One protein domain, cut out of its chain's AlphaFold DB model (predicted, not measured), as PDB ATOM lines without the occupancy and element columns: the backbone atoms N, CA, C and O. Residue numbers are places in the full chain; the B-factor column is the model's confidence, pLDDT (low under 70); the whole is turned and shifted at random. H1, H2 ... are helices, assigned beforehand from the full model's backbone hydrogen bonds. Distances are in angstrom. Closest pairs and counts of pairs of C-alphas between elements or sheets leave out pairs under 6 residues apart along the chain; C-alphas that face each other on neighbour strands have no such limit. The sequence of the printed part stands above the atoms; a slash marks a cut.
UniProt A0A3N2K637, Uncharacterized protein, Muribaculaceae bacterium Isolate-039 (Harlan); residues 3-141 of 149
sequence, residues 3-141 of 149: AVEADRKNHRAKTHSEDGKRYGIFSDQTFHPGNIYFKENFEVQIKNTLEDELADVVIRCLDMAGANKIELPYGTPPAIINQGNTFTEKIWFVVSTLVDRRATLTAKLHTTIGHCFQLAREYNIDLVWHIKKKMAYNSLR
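Overview. This is residues 3 to 141 of the 149 residues of an uncharacterized protein of Muribaculaceae bacterium Isolate-039 (Harlan) (UniProt A0A3N2K637). H3, H4 and H5 stand side by side, H5 running opposite to both others, with short H1 at the first residues of H3 and H4. H6 crosses H3, and H2 lies near H6. The printed part has 139 residues with six named helices, H1 to H6, and no named strand: all helix, compact, radius of gyration of the C-alphas 15.8 A, spans 46 by 35 by 25 A.

Arrangement. H1, residues 3 to 8, touches residues 50 to 54 alone of H3, residues 50 to 67; closest C-alphas Ala 3 and Leu 50, 5.0 A. H3 touches H5, residues 105 to 122, at 22 degrees, a shallow tilt, opposite ways; closest C-alphas Val 58 and Ile 113, 5.7 A. In each named helix every O i to N i+4 pair is within hydrogen-bond range.

Along the chain. H2 is residues 38 to 45, H4 87 to 99, H6 127 to 139. H3 spans 25.7 A, H5 25.8 A. C-alpha 3 is at (153.067, 75.158, 131.594), C-alpha 139 at (142.610, 94.341, 128.607).

Size, cuts and confidence. The printed part has no cut. The links H1 to H2 and H3 to H4 are long. Residue 3 and residues 75 to 84 have pLDDT under 70.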
ATOM      1  N   ALA A   3     152.662  75.713 132.889       69.75
ATOM      2  CA  ALA A   3     153.067  75.158 131.594       69.75
ATOM      3  C   ALA A   3     153.439  73.655 131.628       69.75
ATOM      4  O   ALA A   3     153.087  72.917 130.714       69.75
ATOM      5  N   VAL A   4     154.116  73.176 132.682       73.25
ATOM      6  CA  VAL A   4     154.480  71.744 132.849       73.25
ATOM      7  C   VAL A   4     153.251  70.897 133.124       73.25
ATOM      8  O   VAL A   4     153.128  69.786 132.617       73.25
ATOM      9  N   GLU A   5     152.312  71.437 133.895       75.69
ATOM     10  CA  GLU A   5     151.042  70.772 134.159       75.69
ATOM     11  C   GLU A   5     150.158  70.703 132.908       75.69
ATOM     12  O   GLU A   5     149.526  69.672 132.668       75.69
ATOM     13  N   ALA A   6     150.144  71.764 132.096       73.19
ATOM     14  CA  ALA A   6     149.437  71.798 130.822       73.19
ATOM     15  C   ALA A   6     150.030  70.796 129.820       73.19
ATOM     16  O   ALA A   6     149.282  70.014 129.235       73.19
ATOM     17  N   ASP A   7     151.359  70.750 129.675       77.00
ATOM     18  CA  ASP A   7     152.046  69.790 128.801       77.00
ATOM     19  C   ASP A   7     151.793  68.337 129.234       77.00
ATOM     20  O   ASP A   7     151.366  67.514 128.427       77.00
ATOM     21  N   ARG A   8     151.906  68.037 130.537       73.38
ATOM     22  CA  ARG A   8     151.624  66.700 131.091       73.38
ATOM     23  C   ARG A   8     150.194  66.226 130.819       73.38
ATOM     24  O   ARG A   8     149.963  65.032 130.651       73.38
ATOM     25  N   LYS A   9     149.227  67.146 130.797       78.50
ATOM     26  CA  LYS A   9     147.815  66.862 130.481       78.50
ATOM     27  C   LYS A   9     147.513  66.921 128.981       78.50
ATOM     28  O   LYS A   9     146.354  66.769 128.602       78.50
ATOM     29  N   ASN A  10     148.522  67.172 128.143       77.81
ATOM     30  CA  ASN A  10     148.381  67.462 126.719       77.81
ATOM     31  C   ASN A  10     147.325  68.554 126.440       77.81
ATOM     32  O   ASN A  10     146.557  68.491 125.477       77.81
ATOM     33  N   HIS A  11     147.246  69.545 127.328       82.06
ATOM     34  CA  HIS A  11     146.288  70.637 127.247       82.06
ATOM     35  C   HIS A  11     146.846  71.731 126.333       82.06
ATOM     36  O   HIS A  11     147.516  72.672 126.765       82.06
ATOM     37  N   ARG A  12     146.620  71.537 125.034       82.06
ATOM     38  CA  ARG A  12     147.122  72.373 123.940       82.06
ATOM     39  C   ARG A  12     145.965  73.091 123.256       82.06
ATOM     40  O   ARG A  12     144.923  72.483 122.999       82.06
ATOM     41  N   ALA A  13     146.159  74.358 122.915       78.94
ATOM     42  CA  ALA A  13     145.197  75.120 122.134       78.94
ATOM     43  C   ALA A  13     145.188  74.598 120.689       78.94
ATOM     44  O   ALA A  13     146.119  74.825 119.914       78.94
ATOM     45  N   LYS A  14     144.115  73.903 120.297       79.50
ATOM     46  CA  LYS A  14     143.937  73.386 118.930       79.50
ATOM     47  C   LYS A  14     143.503  74.506 117.988       79.50
ATOM     48  O   LYS A  14     142.348  74.591 117.587       79.50
ATOM     49  N   THR A  15     144.434  75.396 117.661       78.00
ATOM     50  CA  THR A  15     144.155  76.590 116.852       78.00
ATOM     51  C   THR A  15     144.274  76.349 115.349       78.00
ATOM     52  O   THR A  15     143.686  77.108 114.579       78.00
ATOM     53  N   HIS A  16     144.964  75.289 114.920       80.19
ATOM     54  CA  HIS A  16     145.194  74.961 113.510       80.19
ATOM     55  C   HIS A  16     144.670  73.561 113.158       80.19
ATOM     56  O   HIS A  16     144.628  72.671 114.010       80.19
ATOM     57  N   SER A  17     144.264  73.389 111.899       73.56
ATOM     58  CA  SER A  17     143.988  72.094 111.281       73.56
ATOM     59  C   SER A  17     145.282  71.323 111.012       73.56
ATOM     60  O   SER A  17     146.377  71.882 111.094       73.56
ATOM     61  N   GLU A  18     145.155  70.045 110.653       71.12
ATOM     62  CA  GLU A  18     146.289  69.187 110.272       71.12
ATOM     63  C   GLU A  18     147.092  69.765 109.091       71.12
ATOM     64  O   GLU A  18     148.311  69.628 109.051       71.12
ATOM     65  N   ASP A  19     146.440  70.527 108.206       72.50
ATOM     66  CA  ASP A  19     147.072  71.241 107.086       72.50
ATOM     67  C   ASP A  19     147.786  72.548 107.495       72.50
ATOM     68  O   ASP A  19     148.174  73.350 106.642       72.50
ATOM     69  N   GLY A  20     147.887  72.840 108.796       70.81
ATOM     70  CA  GLY A  20     148.512  74.054 109.327       70.81
ATOM     71  C   GLY A  20     147.676  75.329 109.164       70.81
ATOM     72  O   GLY A  20     148.147  76.421 109.484       70.81
ATOM     73  N   LYS A  21     146.425  75.233 108.693       78.06
ATOM     74  CA  LYS A  21     145.527  76.392 108.561       78.06
ATOM     75  C   LYS A  21     144.819  76.667 109.880       78.06
ATOM     76  O   LYS A  21     144.221  75.775 110.471       78.06
ATOM     77  N   ARG A  22     144.836  77.918 110.337       81.25
ATOM     78  CA  ARG A  22     144.098  78.329 111.539       81.25
ATOM     79  C   ARG A  22     142.593  78.117 111.333       81.25
ATOM     80  O   ARG A  22     142.067  78.515 110.294       81.25
ATOM     81  N   TYR A  23     141.900  77.515 112.302       81.56
ATOM     82  CA  TYR A  23     140.449  77.329 112.199       81.56
ATOM     83  C   TYR A  23     139.738  78.678 112.078       81.56
ATOM     84  O   TYR A  23     140.131  79.655 112.718       81.56
ATOM     85  N   GLY A  24     138.647  78.725 111.307       78.69
ATOM     86  CA  GLY A  24     137.893  79.958 111.055       78.69
ATOM     87  C   GLY A  24     137.392  80.651 112.327       78.69
ATOM     88  O   GLY A  24     137.330  81.876 112.366       78.69
ATOM     89  N   ILE A  25     137.127  79.901 113.404       80.69
ATOM     90  CA  ILE A  25     136.769  80.458 114.720       80.69
ATOM     91  C   ILE A  25     137.897  81.281 115.360       80.69
ATOM     92  O   ILE A  25     137.603  82.156 116.160       80.69
ATOM     93  N   PHE A  26     139.158  81.037 114.989       83.75
ATOM     94  CA  PHE A  26     140.350  81.752 115.462       83.75
ATOM     95  C   PHE A  26     140.880  82.775 114.446       83.75
ATOM     96  O   PHE A  26     141.976  83.317 114.623       83.75
ATOM     97  N   SER A  27     140.133  83.042 113.370       83.31
ATOM     98  CA  SER A  27     140.481  84.097 112.419       83.31
ATOM     99  C   SER A  27     140.445  85.468 113.099       83.31
ATOM    100  O   SER A  27     139.713  85.675 114.065       83.31
ATOM    101  N   ASP A  28     141.189  86.442 112.581       80.81
ATOM    102  CA  ASP A  28     141.161  87.796 113.148       80.81
ATOM    103  C   ASP A  28     139.802  88.498 112.972       80.81
ATOM    104  O   ASP A  28     139.503  89.428 113.715       80.81
ATOM    105  N   GLN A  29     138.958  88.017 112.052       82.25
ATOM    106  CA  GLN A  29     137.595  88.516 111.837       82.25
ATOM    107  C   GLN A  29     136.601  88.015 112.887       82.25
ATOM    108  O   GLN A  29     135.602  88.673 113.147       82.25
ATOM    109  N   THR A  30     136.849  86.846 113.480       82.25
ATOM    110  CA  THR A  30     135.925  86.185 114.417       82.25
ATOM    111  C   THR A  30     136.450  86.214 115.848       82.25
ATOM    112  O   THR A  30     135.677  86.396 116.787       82.25
ATOM    113  N   PHE A  31     137.764  86.099 116.033       86.75
ATOM    114  CA  PHE A  31     138.430  86.012 117.327       86.75
ATOM    115  C   PHE A  31     139.156  87.310 117.677       86.75
ATOM    116  O   PHE A  31     140.389  87.397 117.672       86.75
ATOM    117  N   HIS A  32     138.383  88.349 117.972       87.25
ATOM    118  CA  HIS A  32     138.883  89.677 118.317       87.25
ATOM    119  C   HIS A  32     138.093  90.262 119.498       87.25
ATOM    120  O   HIS A  32     136.927  89.918 119.670       87.25
ATOM    121  N   PRO A  33     138.674  91.181 120.291       83.94
ATOM    122  CA  PRO A  33     138.047  91.701 121.513       83.94
ATOM    123  C   PRO A  33     136.717  92.444 121.299       83.94
ATOM    124  O   PRO A  33     135.983  92.647 122.256       83.94
ATOM    125  N   GLY A  34     136.400  92.843 120.063       84.38
ATOM    126  CA  GLY A  34     135.105  93.442 119.711       84.38
ATOM    127  C   GLY A  34     133.968  92.428 119.537       84.38
ATOM    128  O   GLY A  34     132.814  92.830 119.436       84.38
ATOM    129  N   ASN A  35     134.270  91.128 119.492       87.31
ATOM    130  CA  ASN A  35     133.264  90.075 119.470       87.31
ATOM    131  C   ASN A  35     132.837  89.738 120.906       87.31
ATOM    132  O   ASN A  35     133.680  89.432 121.751       87.31
ATOM    133  N   ILE A  36     131.529  89.729 121.171       86.12
ATOM    134  CA  ILE A  36     130.959  89.409 122.490       86.12
ATOM    135  C   ILE A  36     131.378  88.022 123.003       86.12
ATOM    136  O   ILE A  36     131.560  87.841 124.204       86.12
ATOM    137  N   TYR A  37     131.605  87.069 122.096       87.31
ATOM    138  CA  TYR A  37     132.009  85.701 122.426       87.31
ATOM    139  C   TYR A  37     133.520  85.545 122.605       87.31
ATOM    140  O   TYR A  37     133.986  84.474 122.980       87.31
ATOM    141  N   PHE A  38     134.321  86.583 122.343       88.94
ATOM    142  CA  PHE A  38     135.780  86.477 122.399       88.94
ATOM    143  C   PHE A  38     136.281  86.029 123.771       88.94
ATOM    144  O   PHE A  38     137.118  85.133 123.855       88.94
ATOM    145  N   LYS A  39     135.754  86.629 124.844       88.75
ATOM    146  CA  LYS A  39     136.172  86.313 126.212       88.75
ATOM    147  C   LYS A  39     135.872  84.855 126.567       88.75
ATOM    148  O   LYS A  39     136.760  84.159 127.044       88.75
ATOM    149  N   GLU A  40     134.650  84.404 126.304       88.44
ATOM    150  CA  GLU A  40     134.218  83.028 126.565       88.44
ATOM    151  C   GLU A  40     135.021  82.027 125.727       88.44
ATOM    152  O   GLU A  40     135.590  81.078 126.262       88.44
ATOM    153  N   ASN A  41     135.176  82.290 124.428       88.62
ATOM    154  CA  ASN A  41     135.958  81.435 123.541       88.62
ATOM    155  C   ASN A  41     137.429  81.353 123.978       88.62
ATOM    156  O   ASN A  41     138.028  80.283 123.908       88.62
ATOM    157  N   PHE A  42     138.016  82.452 124.464       89.62
ATOM    158  CA  PHE A  42     139.364  82.436 125.032       89.62
ATOM    159  C   PHE A  42     139.425  81.574 126.299       89.62
ATOM    160  O   PHE A  42     140.312  80.732 126.424       89.62
ATOM    161  N   GLU A  43     138.481  81.753 127.226       89.38
ATOM    162  CA  GLU A  43     138.420  81.006 128.489       89.38
ATOM    163  C   GLU A  43     138.235  79.497 128.292       89.38
ATOM    164  O   GLU A  43     138.784  78.725 129.075       89.38
ATOM    165  N   VAL A  44     137.501  79.084 127.257       87.12
ATOM    166  CA  VAL A  44     137.228  77.668 126.970       87.12
ATOM    167  C   VAL A  44     138.332  77.019 126.131       87.12
ATOM    168  O   VAL A  44     138.670  75.864 126.370       87.12
ATOM    169  N   GLN A  45     138.875  77.722 125.131       86.50
ATOM    170  CA  GLN A  45     139.721  77.103 124.097       86.50
ATOM    171  C   GLN A  45     141.220  77.394 124.238       86.50
ATOM    172  O   GLN A  45     142.032  76.684 123.645       86.50
ATOM    173  N   ILE A  46     141.595  78.461 124.950       87.88
ATOM    174  CA  ILE A  46     142.986  78.944 125.012       87.88
ATOM    175  C   ILE A  46     143.495  79.014 126.448       87.88
ATOM    176  O   ILE A  46     144.654  78.722 126.706       87.88
ATOM    177  N   LYS A  47     142.658  79.401 127.406       87.62
ATOM    178  CA  LYS A  47     143.095  79.611 128.785       87.62
ATOM    179  C   LYS A  47     143.645  78.330 129.422       87.62
ATOM    180  O   LYS A  47     143.063  77.261 129.275       87.62
ATOM    181  N   ASN A  48     144.713  78.477 130.209       87.69
ATOM    182  CA  ASN A  48     145.434  77.389 130.886       87.69
ATOM    183  C   ASN A  48     146.096  76.373 129.934       87.69
ATOM    184  O   ASN A  48     146.559  75.326 130.395       87.69
ATOM    185  N   THR A  49     146.119  76.623 128.619       90.06
ATOM    186  CA  THR A  49     146.888  75.787 127.692       90.06
ATOM    187  C   THR A  49     148.363  76.143 127.765       90.06
ATOM    188  O   THR A  49     148.738  77.226 128.215       90.06
ATOM    189  N   LEU A  50     149.221  75.247 127.276       87.94
ATOM    190  CA  LEU A  50     150.655  75.520 127.229       87.94
ATOM    191  C   LEU A  50     150.970  76.838 126.504       87.94
ATOM    192  O   LEU A  50     151.834  77.598 126.936       87.94
ATOM    193  N   GLU A  51     150.284  77.101 125.396       91.00
ATOM    194  CA  GLU A  51     150.485  78.296 124.583       91.00
ATOM    195  C   GLU A  51     150.103  79.578 125.335       91.00
ATOM    196  O   GLU A  51     150.790  80.592 125.206       91.00
ATOM    197  N   ASP A  52     149.032  79.527 126.133       92.31
ATOM    198  CA  ASP A  52     148.599  80.635 126.986       92.31
ATOM    199  C   ASP A  52     149.591  80.909 128.116       92.31
ATOM    200  O   ASP A  52     149.981  82.058 128.328       92.31
ATOM    201  N   GLU A  53     150.063  79.859 128.790       91.94
ATOM    202  CA  GLU A  53     151.065  79.981 129.853       91.94
ATOM    203  C   GLU A  53     152.400  80.512 129.316       91.94
ATOM    204  O   GLU A  53     153.034  81.380 129.920       91.94
ATOM    205  N   LEU A  54     152.821  80.049 128.135       91.19
ATOM    206  CA  LEU A  54     154.042  80.526 127.491       91.19
ATOM    207  C   LEU A  54     153.929  82.002 127.079       91.19
ATOM    208  O   LEU A  54     154.882  82.766 127.248       91.19
ATOM    209  N   ALA A  55     152.762  82.415 126.576       93.75
ATOM    210  CA  ALA A  55     152.480  83.813 126.270       93.75
ATOM    211  C   ALA A  55     152.464  84.689 127.535       93.75
ATOM    212  O   ALA A  55     153.016  85.789 127.512       93.75
ATOM    213  N   ASP A  56     151.893  84.204 128.643       93.69
ATOM    214  CA  ASP A  56     151.855  84.922 129.924       93.69
ATOM    215  C   ASP A  56     153.268  85.183 130.472       93.69
ATOM    216  O   ASP A  56     153.563  86.293 130.921       93.69
ATOM    217  N   VAL A  57     154.182  84.209 130.352       92.19
ATOM    218  CA  VAL A  57     155.598  84.382 130.729       92.19
ATOM    219  C   VAL A  57     156.255  85.509 129.930       92.19
ATOM    220  O   VAL A  57     156.915  86.369 130.522       92.19
ATOM    221  N   VAL A  58     156.069  85.542 128.606       93.56
ATOM    222  CA  VAL A  58     156.654  86.593 127.755       93.56
ATOM    223  C   VAL A  58     156.065  87.962 128.087       93.56
ATOM    224  O   VAL A  58     156.823  88.917 128.238       93.56
ATOM    225  N   ILE A  59     154.745  88.059 128.261       94.75
ATOM    226  CA  ILE A  59     154.073  89.314 128.631       94.75
ATOM    227  C   ILE A  59     154.634  89.846 129.952       94.75
ATOM    228  O   ILE A  59     155.065  90.993 130.004       94.75
ATOM    229  N   ARG A  60     154.750  89.008 130.989       93.56
ATOM    230  CA  ARG A  60     155.329  89.425 132.278       93.56
ATOM    231  C   ARG A  60     156.786  89.865 132.167       93.56
ATOM    232  O   ARG A  60     157.196  90.792 132.864       93.56
ATOM    233  N   CYS A  61     157.578  89.217 131.312       93.00
ATOM    234  CA  CYS A  61     158.959  89.630 131.057       93.00
ATOM    235  C   CYS A  61     159.018  91.027 130.421       93.00
ATOM    236  O   CYS A  61     159.841  91.849 130.824       93.00
ATOM    237  N   LEU A  62     158.130  91.306 129.463       93.12
ATOM    238  CA  LEU A  62     158.023  92.611 128.807       93.12
ATOM    239  C   LEU A  62     157.493  93.690 129.760       93.12
ATOM    240  O   LEU A  62     158.058  94.781 129.806       93.12
ATOM    241  N   ASP A  63     156.489  93.376 130.578       93.62
ATOM    242  CA  ASP A  63     155.979  94.277 131.618       93.62
ATOM    243  C   ASP A  63     157.083  94.628 132.627       93.62
ATOM    244  O   ASP A  63     157.254  95.792 132.995       93.62
ATOM    245  N   MET A  64     157.891  93.641 133.034       93.50
ATOM    246  CA  MET A  64     159.027  93.859 133.932       93.50
ATOM    247  C   MET A  64     160.127  94.707 133.276       93.50
ATOM    248  O   MET A  64     160.700  95.567 133.949       93.50
ATOM    249  N   ALA A  65     160.402  94.520 131.981       93.12
ATOM    250  CA  ALA A  65     161.319  95.382 131.233       93.12
ATOM    251  C   ALA A  65     160.811  96.833 131.198       93.12
ATOM    252  O   ALA A  65     161.556  97.754 131.540       93.12
ATOM    253  N   GLY A  66     159.528  97.028 130.873       92.75
ATOM    254  CA  GLY A  66     158.880  98.339 130.834       92.75
ATOM    255  C   GLY A  66     158.888  99.047 132.190       92.75
ATOM    256  O   GLY A  66     159.271 100.213 132.274       92.75
ATOM    257  N   ALA A  67     158.561  98.330 133.270       95.00
ATOM    258  CA  ALA A  67     158.575  98.867 134.633       95.00
ATOM    259  C   ALA A  67     159.972  99.330 135.084       95.00
ATOM    260  O   ALA A  67     160.090 100.294 135.839       95.00
ATOM    261  N   ASN A  68     161.030  98.674 134.597       93.00
ATOM    262  CA  ASN A  68     162.420  99.010 134.916       93.00
ATOM    263  C   ASN A  68     163.088  99.913 133.863       93.00
ATOM    264  O   ASN A  68     164.279 100.187 133.987       93.00
ATOM    265  N   LYS A  69     162.348 100.379 132.842       93.69
ATOM    266  CA  LYS A  69     162.874 101.176 131.716       93.69
ATOM    267  C   LYS A  69     164.084 100.516 131.040       93.69
ATOM    268  O   LYS A  69     165.056 101.179 130.688       93.69
ATOM    269  N   ILE A  70     164.030  99.194 130.905       91.94
ATOM    270  CA  ILE A  70     165.078  98.401 130.268       91.94
ATOM    271  C   ILE A  70     164.781  98.306 128.779       91.94
ATOM    272  O   ILE A  70     163.749  97.771 128.376       91.94
ATOM    273  N   GLU A  71     165.729  98.754 127.964       89.12
ATOM    274  CA  GLU A  71     165.744  98.435 126.543       89.12
ATOM    275  C   GLU A  71     166.299  97.023 126.354       89.12
ATOM    276  O   GLU A  71     167.421  96.705 126.762       89.12
ATOM    277  N   LEU A  72     165.478  96.142 125.780       86.19
ATOM    278  CA  LEU A  72     165.908  94.793 125.442       86.19
ATOM    279  C   LEU A  72     166.714  94.836 124.136       86.19
ATOM    280  O   LEU A  72     166.277  95.485 123.183       86.19
ATOM    281  N   PRO A  73     167.865  94.144 124.065       83.25
ATOM    282  CA  PRO A  73     168.644  94.066 122.838       83.25
ATOM    283  C   PRO A  73     167.808  93.518 121.677       83.25
ATOM    284  O   PRO A  73     166.997  92.610 121.856       83.25
ATOM    285  N   TYR A  74     168.045  94.037 120.473       71.06
ATOM    286  CA  TYR A  74     167.538  93.425 119.249       71.06
ATOM    287  C   TYR A  74     168.417  92.235 118.857       71.06
ATOM    288  O   TYR A  74     169.643  92.340 118.850       71.06
ATOM    289  N   GLY A  75     167.792  91.128 118.455       68.19
ATOM    290  CA  GLY A  75     168.477  89.988 117.847       68.19
ATOM    291  C   GLY A  75     168.197  88.661 118.537       68.19
ATOM    292  O   GLY A  75     167.345  88.553 119.418       68.19
ATOM    293  N   THR A  76     168.901  87.622 118.090       57.75
ATOM    294  CA  THR A  76     168.812  86.300 118.707       57.75
ATOM    295  C   THR A  76     169.468  86.367 120.088       57.75
ATOM    296  O   THR A  76     170.629  86.774 120.179       57.75
ATOM    297  N   PRO A  77     168.768  85.973 121.163       60.38
ATOM    298  CA  PRO A  77     169.380  85.833 122.477       60.38
ATOM    299  C   PRO A  77     170.621  84.934 122.412       60.38
ATOM    300  O   PRO A  77     170.718  84.109 121.494       60.38
ATOM    301  N   PRO A  78     171.584  85.108 123.341       57.84
ATOM    302  CA  PRO A  78     172.806  84.310 123.358       57.84
ATOM    303  C   PRO A  78     172.450  82.834 123.207       57.84
ATOM    304  O   PRO A  78     171.440  82.398 123.763       57.84
ATOM    305  N   ALA A  79     173.236  82.124 122.387       54.41
ATOM    306  CA  ALA A  79     172.944  80.771 121.930       54.41
ATOM    307  C   ALA A  79     172.288  79.956 123.046       54.41
ATOM    308  O   ALA A  79     172.842  79.804 124.136       54.41
ATOM    309  N   ILE A  80     171.075  79.490 122.774       61.06
ATOM    310  CA  ILE A  80     170.288  78.712 123.716       61.06
ATOM    311  C   ILE A  80     170.903  77.312 123.752       61.06
ATOM    312  O   ILE A  80     170.482  76.405 123.040       61.06
ATOM    313  N   ILE A  81     171.991  77.171 124.504       55.41
ATOM    314  CA  ILE A  81     172.770  75.940 124.568       55.41
ATOM    315  C   ILE A  81     172.012  74.954 125.460       55.41
ATOM    316  O   ILE A  81     171.778  75.237 126.631       55.41
ATOM    317  N   ASN A  82     171.663  73.798 124.886       59.19
ATOM    318  CA  ASN A  82     171.145  72.604 125.562       59.19
ATOM    319  C   ASN A  82     169.972  72.849 126.518       59.19
ATOM    320  O   ASN A  82     170.157  72.890 127.726       59.19
ATOM    321  N   GLN A  83     168.740  72.879 125.999       64.31
ATOM    322  CA  GLN A  83     167.538  72.920 126.844       64.31
ATOM    323  C   GLN A  83     167.153  71.553 127.466       64.31
ATOM    324  O   GLN A  83     166.067  71.409 128.015       64.31
ATOM    325  N   GLY A  84     168.015  70.534 127.393       67.69
ATOM    326  CA  GLY A  84     167.646  69.155 127.736       67.69
ATOM    327  C   GLY A  84     166.722  68.510 126.694       67.69
ATOM    328  O   GLY A  84     166.362  69.125 125.686       67.69
ATOM    329  N   ASN A  85     166.364  67.247 126.916       78.31
ATOM    330  CA  ASN A  85     165.594  66.440 125.961       78.31
ATOM    331  C   ASN A  85     164.092  66.446 126.273       78.31
ATOM    332  O   ASN A  85     163.267  66.275 125.377       78.31
ATOM    333  N   THR A  86     163.725  66.650 127.536       83.56
ATOM    334  CA  THR A  86     162.337  66.618 128.006       83.56
ATOM    335  C   THR A  86     161.763  68.021 128.158       83.56
ATOM    336  O   THR A  86     162.480  68.966 128.478       83.56
ATOM    337  N   PHE A  87     160.445  68.167 127.997       81.38
ATOM    338  CA  PHE A  87     159.768  69.452 128.206       81.38
ATOM    339  C   PHE A  87     160.074  70.057 129.588       81.38
ATOM    340  O   PHE A  87     160.353  71.248 129.711       81.38
ATOM    341  N   THR A  88     160.095  69.219 130.626       84.00
ATOM    342  CA  THR A  88     160.402  69.626 132.001       84.00
ATOM    343  C   THR A  88     161.803  70.219 132.137       84.00
ATOM    344  O   THR A  88     161.959  71.236 132.810       84.00
ATOM    345  N   GLU A  89     162.814  69.633 131.490       84.50
ATOM    346  CA  GLU A  89     164.173  70.189 131.480       84.50
ATOM    347  C   GLU A  89     164.201  71.546 130.774       84.50
ATOM    348  O   GLU A  89     164.763  72.503 131.309       84.50
ATOM    349  N   LYS A  90     163.513  71.675 129.635       85.44
ATOM    350  CA  LYS A  90     163.460  72.939 128.889       85.44
ATOM    351  C   LYS A  90     162.835  74.059 129.714       85.44
ATOM    352  O   LYS A  90     163.351  75.176 129.765       85.44
ATOM    353  N   ILE A  91     161.756  73.749 130.430       86.00
ATOM    354  CA  ILE A  91     161.136  74.671 131.381       86.00
ATOM    355  C   ILE A  91     162.058  74.984 132.562       86.00
ATOM    356  O   ILE A  91     162.127  76.134 133.001       86.00
ATOM    357  N   TRP A  92     162.784  73.995 133.075       85.94
ATOM    358  CA  TRP A  92     163.760  74.232 134.130       85.94
ATOM    359  C   TRP A  92     164.815  75.256 133.687       85.94
ATOM    360  O   TRP A  92     165.108  76.168 134.455       85.94
ATOM    361  N   PHE A  93     165.298  75.212 132.440       84.31
ATOM    362  CA  PHE A  93     166.210  76.236 131.905       84.31
ATOM    363  C   PHE A  93     165.599  77.645 131.872       84.31
ATOM    364  O   PHE A  93     166.270  78.610 132.253       84.31
ATOM    365  N   VAL A  94     164.323  77.774 131.486       85.50
ATOM    366  CA  VAL A  94     163.585  79.053 131.527       85.50
ATOM    367  C   VAL A  94     163.591  79.632 132.946       85.50
ATOM    368  O   VAL A  94     163.919  80.805 133.142       85.50
ATOM    369  N   VAL A  95     163.261  78.806 133.942       86.06
ATOM    370  CA  VAL A  95     163.192  79.219 135.352       86.06
ATOM    371  C   VAL A  95     164.581  79.531 135.910       86.06
ATOM    372  O   VAL A  95     164.767  80.577 136.531       86.06
ATOM    373  N   SER A  96     165.563  78.666 135.656       86.25
ATOM    374  CA  SER A  96     166.951  78.823 136.103       86.25
ATOM    375  C   SER A  96     167.572  80.126 135.602       86.25
ATOM    376  O   SER A  96     168.249  80.816 136.362       86.25
ATOM    377  N   THR A  97     167.268  80.515 134.361       86.38
ATOM    378  CA  THR A  97     167.707  81.792 133.780       86.38
ATOM    379  C   THR A  97     167.163  82.990 134.561       86.38
ATOM    380  O   THR A  97     167.912  83.911 134.881       86.38
ATOM    381  N   LEU A  98     165.877  82.981 134.933       85.88
ATOM    382  CA  LEU A  98     165.265  84.082 135.689       85.88
ATOM    383  C   LEU A  98     165.875  84.244 137.091       85.88
ATOM    384  O   LEU A  98     166.035  85.369 137.582       85.88
ATOM    385  N   VAL A  99     166.248  83.138 137.740       86.69
ATOM    386  CA  VAL A  99     166.770  83.156 139.117       86.69
ATOM    387  C   VAL A  99     168.291  83.313 139.215       86.69
ATOM    388  O   VAL A  99     168.791  83.515 140.323       86.69
ATOM    389  N   ASP A 100     169.037  83.279 138.104       86.94
ATOM    390  CA  ASP A 100     170.505  83.361 138.137       86.94
ATOM    391  C   ASP A 100     170.982  84.694 138.726       86.94
ATOM    392  O   ASP A 100     170.853  85.757 138.126       86.94
ATOM    393  N   ARG A 101     171.566  84.672 139.923       86.88
ATOM    394  CA  ARG A 101     172.015  85.893 140.610       86.88
ATOM    395  C   ARG A 101     173.221  86.564 139.947       86.88
ATOM    396  O   ARG A 101     173.512  87.705 140.281       86.88
ATOM    397  N   ARG A 102     173.911  85.876 139.032       88.12
ATOM    398  CA  ARG A 102     175.100  86.393 138.339       88.12
ATOM    399  C   ARG A 102     174.754  87.215 137.096       88.12
ATOM    400  O   ARG A 102     175.573  88.013 136.657       88.12
ATOM    401  N   ALA A 103     173.560  87.027 136.534       85.56
ATOM    402  CA  ALA A 103     173.115  87.711 135.326       85.56
ATOM    403  C   ALA A 103     172.415  89.044 135.639       85.56
ATOM    404  O   ALA A 103     171.706  89.179 136.641       85.56
ATOM    405  N   THR A 104     172.563  90.027 134.749       90.00
ATOM    406  CA  THR A 104     171.816  91.291 134.834       90.00
ATOM    407  C   THR A 104     170.335  91.069 134.537       90.00
ATOM    408  O   THR A 104     169.970  90.136 133.822       90.00
ATOM    409  N   LEU A 105     169.463  91.947 135.042       89.94
ATOM    410  CA  LEU A 105     168.024  91.867 134.763       89.94
ATOM    411  C   LEU A 105     167.729  91.873 133.254       89.94
ATOM    412  O   LEU A 105     166.945  91.054 132.782       89.94
ATOM    413  N   THR A 106     168.426  92.717 132.489       90.50
ATOM    414  CA  THR A 106     168.345  92.755 131.023       90.50
ATOM    415  C   THR A 106     168.700  91.409 130.392       90.50
ATOM    416  O   THR A 106     167.947  90.908 129.561       90.50
ATOM    417  N   ALA A 107     169.811  90.789 130.806       88.19
ATOM    418  CA  ALA A 107     170.246  89.503 130.264       88.19
ATOM    419  C   ALA A 107     169.265  88.373 130.601       88.19
ATOM    420  O   ALA A 107     168.986  87.537 129.740       88.19
ATOM    421  N   LYS A 108     168.701  88.377 131.817       90.19
ATOM    422  CA  LYS A 108     167.669  87.420 132.237       90.19
ATOM    423  C   LYS A 108     166.441  87.519 131.351       90.19
ATOM    424  O   LYS A 108     166.050  86.534 130.741       90.19
ATOM    425  N   LEU A 109     165.877  88.720 131.246       91.06
ATOM    426  CA  LEU A 109     164.668  88.978 130.470       91.06
ATOM    427  C   LEU A 109     164.859  88.614 128.998       91.06
ATOM    428  O   LEU A 109     164.049  87.883 128.433       91.06
ATOM    429  N   HIS A 110     165.960  89.070 128.399       88.75
ATOM    430  CA  HIS A 110     166.272  88.800 127.001       88.75
ATOM    431  C   HIS A 110     166.428  87.296 126.725       88.75
ATOM    432  O   HIS A 110     165.829  86.764 125.789       88.75
ATOM    433  N   THR A 111     167.170  86.585 127.578       87.94
ATOM    434  CA  THR A 111     167.394  85.138 127.432       87.94
ATOM    435  C   THR A 111     166.111  84.340 127.675       87.94
ATOM    436  O   THR A 111     165.797  83.440 126.897       87.94
ATOM    437  N   THR A 112     165.317  84.694 128.690       89.81
ATOM    438  CA  THR A 112     164.028  84.048 128.984       89.81
ATOM    439  C   THR A 112     163.044  84.173 127.825       89.81
ATOM    440  O   THR A 112     162.480  83.165 127.404       89.81
ATOM    441  N   ILE A 113     162.880  85.374 127.259       90.62
ATOM    442  CA  ILE A 113     162.036  85.581 126.071       90.62
ATOM    443  C   ILE A 113     162.543  84.708 124.916       90.62
ATOM    444  O   ILE A 113     161.759  84.029 124.252       90.62
ATOM    445  N   GLY A 114     163.862  84.649 124.736       88.38
ATOM    446  CA  GLY A 114     164.526  83.742 123.808       88.38
ATOM    447  C   GLY A 114     164.128  82.283 123.939       88.38
ATOM    448  O   GLY A 114     163.722  81.658 122.958       88.38
ATOM    449  N   HIS A 115     164.221  81.745 125.154       86.69
ATOM    450  CA  HIS A 115     163.817  80.375 125.443       86.69
ATOM    451  C   HIS A 115     162.347  80.134 125.104       86.69
ATOM    452  O   HIS A 115     162.036  79.107 124.503       86.69
ATOM    453  N   CYS A 116     161.455  81.078 125.419       89.75
ATOM    454  CA  CYS A 116     160.037  80.950 125.090       89.75
ATOM    455  C   CYS A 116     159.798  80.878 123.575       89.75
ATOM    456  O   CYS A 116     159.056  80.014 123.117       89.75
ATOM    457  N   PHE A 117     160.457  81.725 122.780       89.25
ATOM    458  CA  PHE A 117     160.343  81.669 121.318       89.25
ATOM    459  C   PHE A 117     160.973  80.410 120.717       89.25
ATOM    460  O   PHE A 117     160.444  79.858 119.753       89.25
ATOM    461  N   GLN A 118     162.079  79.925 121.280       86.88
ATOM    462  CA  GLN A 118     162.676  78.658 120.865       86.88
ATOM    463  C   GLN A 118     161.734  77.481 121.138       86.88
ATOM    464  O   GLN A 118     161.463  76.700 120.228       86.88
ATOM    465  N   LEU A 119     161.176  77.412 122.348       87.56
ATOM    466  CA  LEU A 119     160.160  76.430 122.718       87.56
ATOM    467  C   LEU A 119     158.951  76.504 121.789       87.56
ATOM    468  O   LEU A 119     158.506  75.488 121.270       87.56
ATOM    469  N   ALA A 120     158.449  77.704 121.508       89.12
ATOM    470  CA  ALA A 120     157.328  77.861 120.595       89.12
ATOM    471  C   ALA A 120     157.619  77.285 119.203       89.12
ATOM    472  O   ALA A 120     156.771  76.590 118.650       89.12
ATOM    473  N   ARG A 121     158.827  77.497 118.661       87.62
ATOM    474  CA  ARG A 121     159.238  76.905 117.378       87.62
ATOM    475  C   ARG A 121     159.285  75.380 117.430       87.62
ATOM    476  O   ARG A 121     158.749  74.736 116.540       87.62
ATOM    477  N   GLU A 122     159.884  74.806 118.470       85.88
ATOM    478  CA  GLU A 122     160.002  73.347 118.622       85.88
ATOM    479  C   GLU A 122     158.645  72.649 118.762       85.88
ATOM    480  O   GLU A 122     158.471  71.526 118.296       85.88
ATOM    481  N   TYR A 123     157.678  73.323 119.384       85.38
ATOM    482  CA  TYR A 123     156.337  72.796 119.622       85.38
ATOM    483  C   TYR A 123     155.292  73.290 118.608       85.38
ATOM    484  O   TYR A 123     154.100  73.088 118.844       85.38
ATOM    485  N   ASN A 124     155.722  73.916 117.500       87.19
ATOM    486  CA  ASN A 124     154.873  74.464 116.433       87.19
ATOM    487  C   ASN A 124     153.758  75.405 116.939       87.19
ATOM    488  O   ASN A 124     152.601  75.317 116.528       87.19
ATOM    489  N   ILE A 125     154.108  76.313 117.850       89.00
ATOM    490  CA  ILE A 125     153.208  77.294 118.465       89.00
ATOM    491  C   ILE A 125     153.408  78.664 117.805       89.00
ATOM    492  O   ILE A 125     154.514  79.208 117.804       89.00
ATOM    493  N   ASP A 126     152.324  79.290 117.337       91.00
ATOM    494  CA  ASP A 126     152.334  80.709 116.943       91.00
ATOM    495  C   ASP A 126     152.278  81.612 118.187       91.00
ATOM    496  O   ASP A 126     151.235  82.151 118.571       91.00
ATOM    497  N   LEU A 127     153.426  81.757 118.853       92.19
ATOM    498  CA  LEU A 127     153.521  82.484 120.118       92.19
ATOM    499  C   LEU A 127     153.143  83.964 119.978       92.19
ATOM    500  O   LEU A 127     152.532  84.524 120.885       92.19
ATOM    501  N   VAL A 128     153.449  84.599 118.842       93.06
ATOM    502  CA  VAL A 128     153.097  86.010 118.605       93.06
ATOM    503  C   VAL A 128     151.582  86.184 118.572       93.06
ATOM    504  O   VAL A 128     151.057  87.136 119.155       93.06
ATOM    505  N   TRP A 129     150.864  85.268 117.918       93.06
ATOM    506  CA  TRP A 129     149.405  85.288 117.923       93.06
ATOM    507  C   TRP A 129     148.846  85.086 119.334       93.06
ATOM    508  O   TRP A 129     148.008  85.881 119.767       93.06
ATOM    509  N   HIS A 130     149.357  84.105 120.086       93.25
ATOM    510  CA  HIS A 130     148.923  83.860 121.465       93.25
ATOM    511  C   HIS A 130     149.172  85.068 122.380       93.25
ATOM    512  O   HIS A 130     148.262  85.464 123.106       93.25
ATOM    513  N   ILE A 131     150.332  85.730 122.276       94.38
ATOM    514  CA  ILE A 131     150.631  86.976 123.005       94.38
ATOM    515  C   ILE A 131     149.593  88.052 122.681       94.38
ATOM    516  O   ILE A 131     148.997  88.625 123.592       94.38
ATOM    517  N   LYS A 132     149.309  88.302 121.396       93.56
ATOM    518  CA  LYS A 132     148.322  89.316 120.986       93.56
ATOM    519  C   LYS A 132     146.934  89.027 121.553       93.56
ATOM    520  O   LYS A 132     146.280  89.935 122.068       93.56
ATOM    521  N   LYS A 133     146.470  87.775 121.476       92.50
ATOM    522  CA  LYS A 133     145.148  87.396 121.997       92.50
ATOM    523  C   LYS A 133     145.101  87.446 123.522       92.50
ATOM    524  O   LYS A 133     144.115  87.939 124.059       92.50
ATOM    525  N   LYS A 134     146.167  87.038 124.215       93.38
ATOM    526  CA  LYS A 134     146.275  87.141 125.677       93.38
ATOM    527  C   LYS A 134     146.302  88.594 126.146       93.38
ATOM    528  O   LYS A 134     145.602  88.923 127.097       93.38
ATOM    529  N   MET A 135     147.017  89.486 125.456       92.31
ATOM    530  CA  MET A 135     146.985  90.927 125.741       92.31
ATOM    531  C   MET A 135     145.578  91.513 125.559       92.31
ATOM    532  O   MET A 135     145.097  92.222 126.440       92.31
ATOM    533  N   ALA A 136     144.892  91.173 124.460       91.62
ATOM    534  CA  ALA A 136     143.510  91.593 124.221       91.62
ATOM    535  C   ALA A 136     142.535  91.025 125.266       91.62
ATOM    536  O   ALA A 136     141.628  91.714 125.712       91.62
ATOM    537  N   TYR A 137     142.722  89.780 125.694       91.25
ATOM    538  CA  TYR A 137     141.931  89.192 126.771       91.25
ATOM    539  C   TYR A 137     142.204  89.877 128.121       91.25
ATOM    540  O   TYR A 137     141.270  90.190 128.857       91.25
ATOM    541  N   ASN A 138     143.470  90.159 128.441       88.50
ATOM    542  CA  ASN A 138     143.858  90.832 129.677       88.50
ATOM    543  C   ASN A 138     143.312  92.268 129.754       88.50
ATOM    544  O   ASN A 138     142.931  92.686 130.845       88.50
ATOM    545  N   SER A 139     143.197  92.990 128.632       87.81
ATOM    546  CA  SER A 139     142.610  94.341 128.607       87.81
ATOM    547  C   SER A 139     141.093  94.361 128.830       87.81
ATOM    548  O   SER A 139     140.561  95.363 129.302       87.81
ATOM    549  N   LEU A 140     140.394  93.257 128.542       85.00
ATOM    550  CA  LEU A 140     138.961  93.095 128.825       85.00
ATOM    551  C   LEU A 140     138.673  92.761 130.293       85.00
ATOM    552  O   LEU A 140     137.520  92.807 130.731       85.00
ATOM    553  N   ARG A 141     139.690  92.379 131.075       70.19
ATOM    554  CA  ARG A 141     139.517  92.165 132.514       70.19
ATOM    555  C   ARG A 141     139.368  93.539 133.162       70.19
ATOM    556  O   ARG A 141     140.201  94.415 132.947       70.19
TER     557      ARG A 141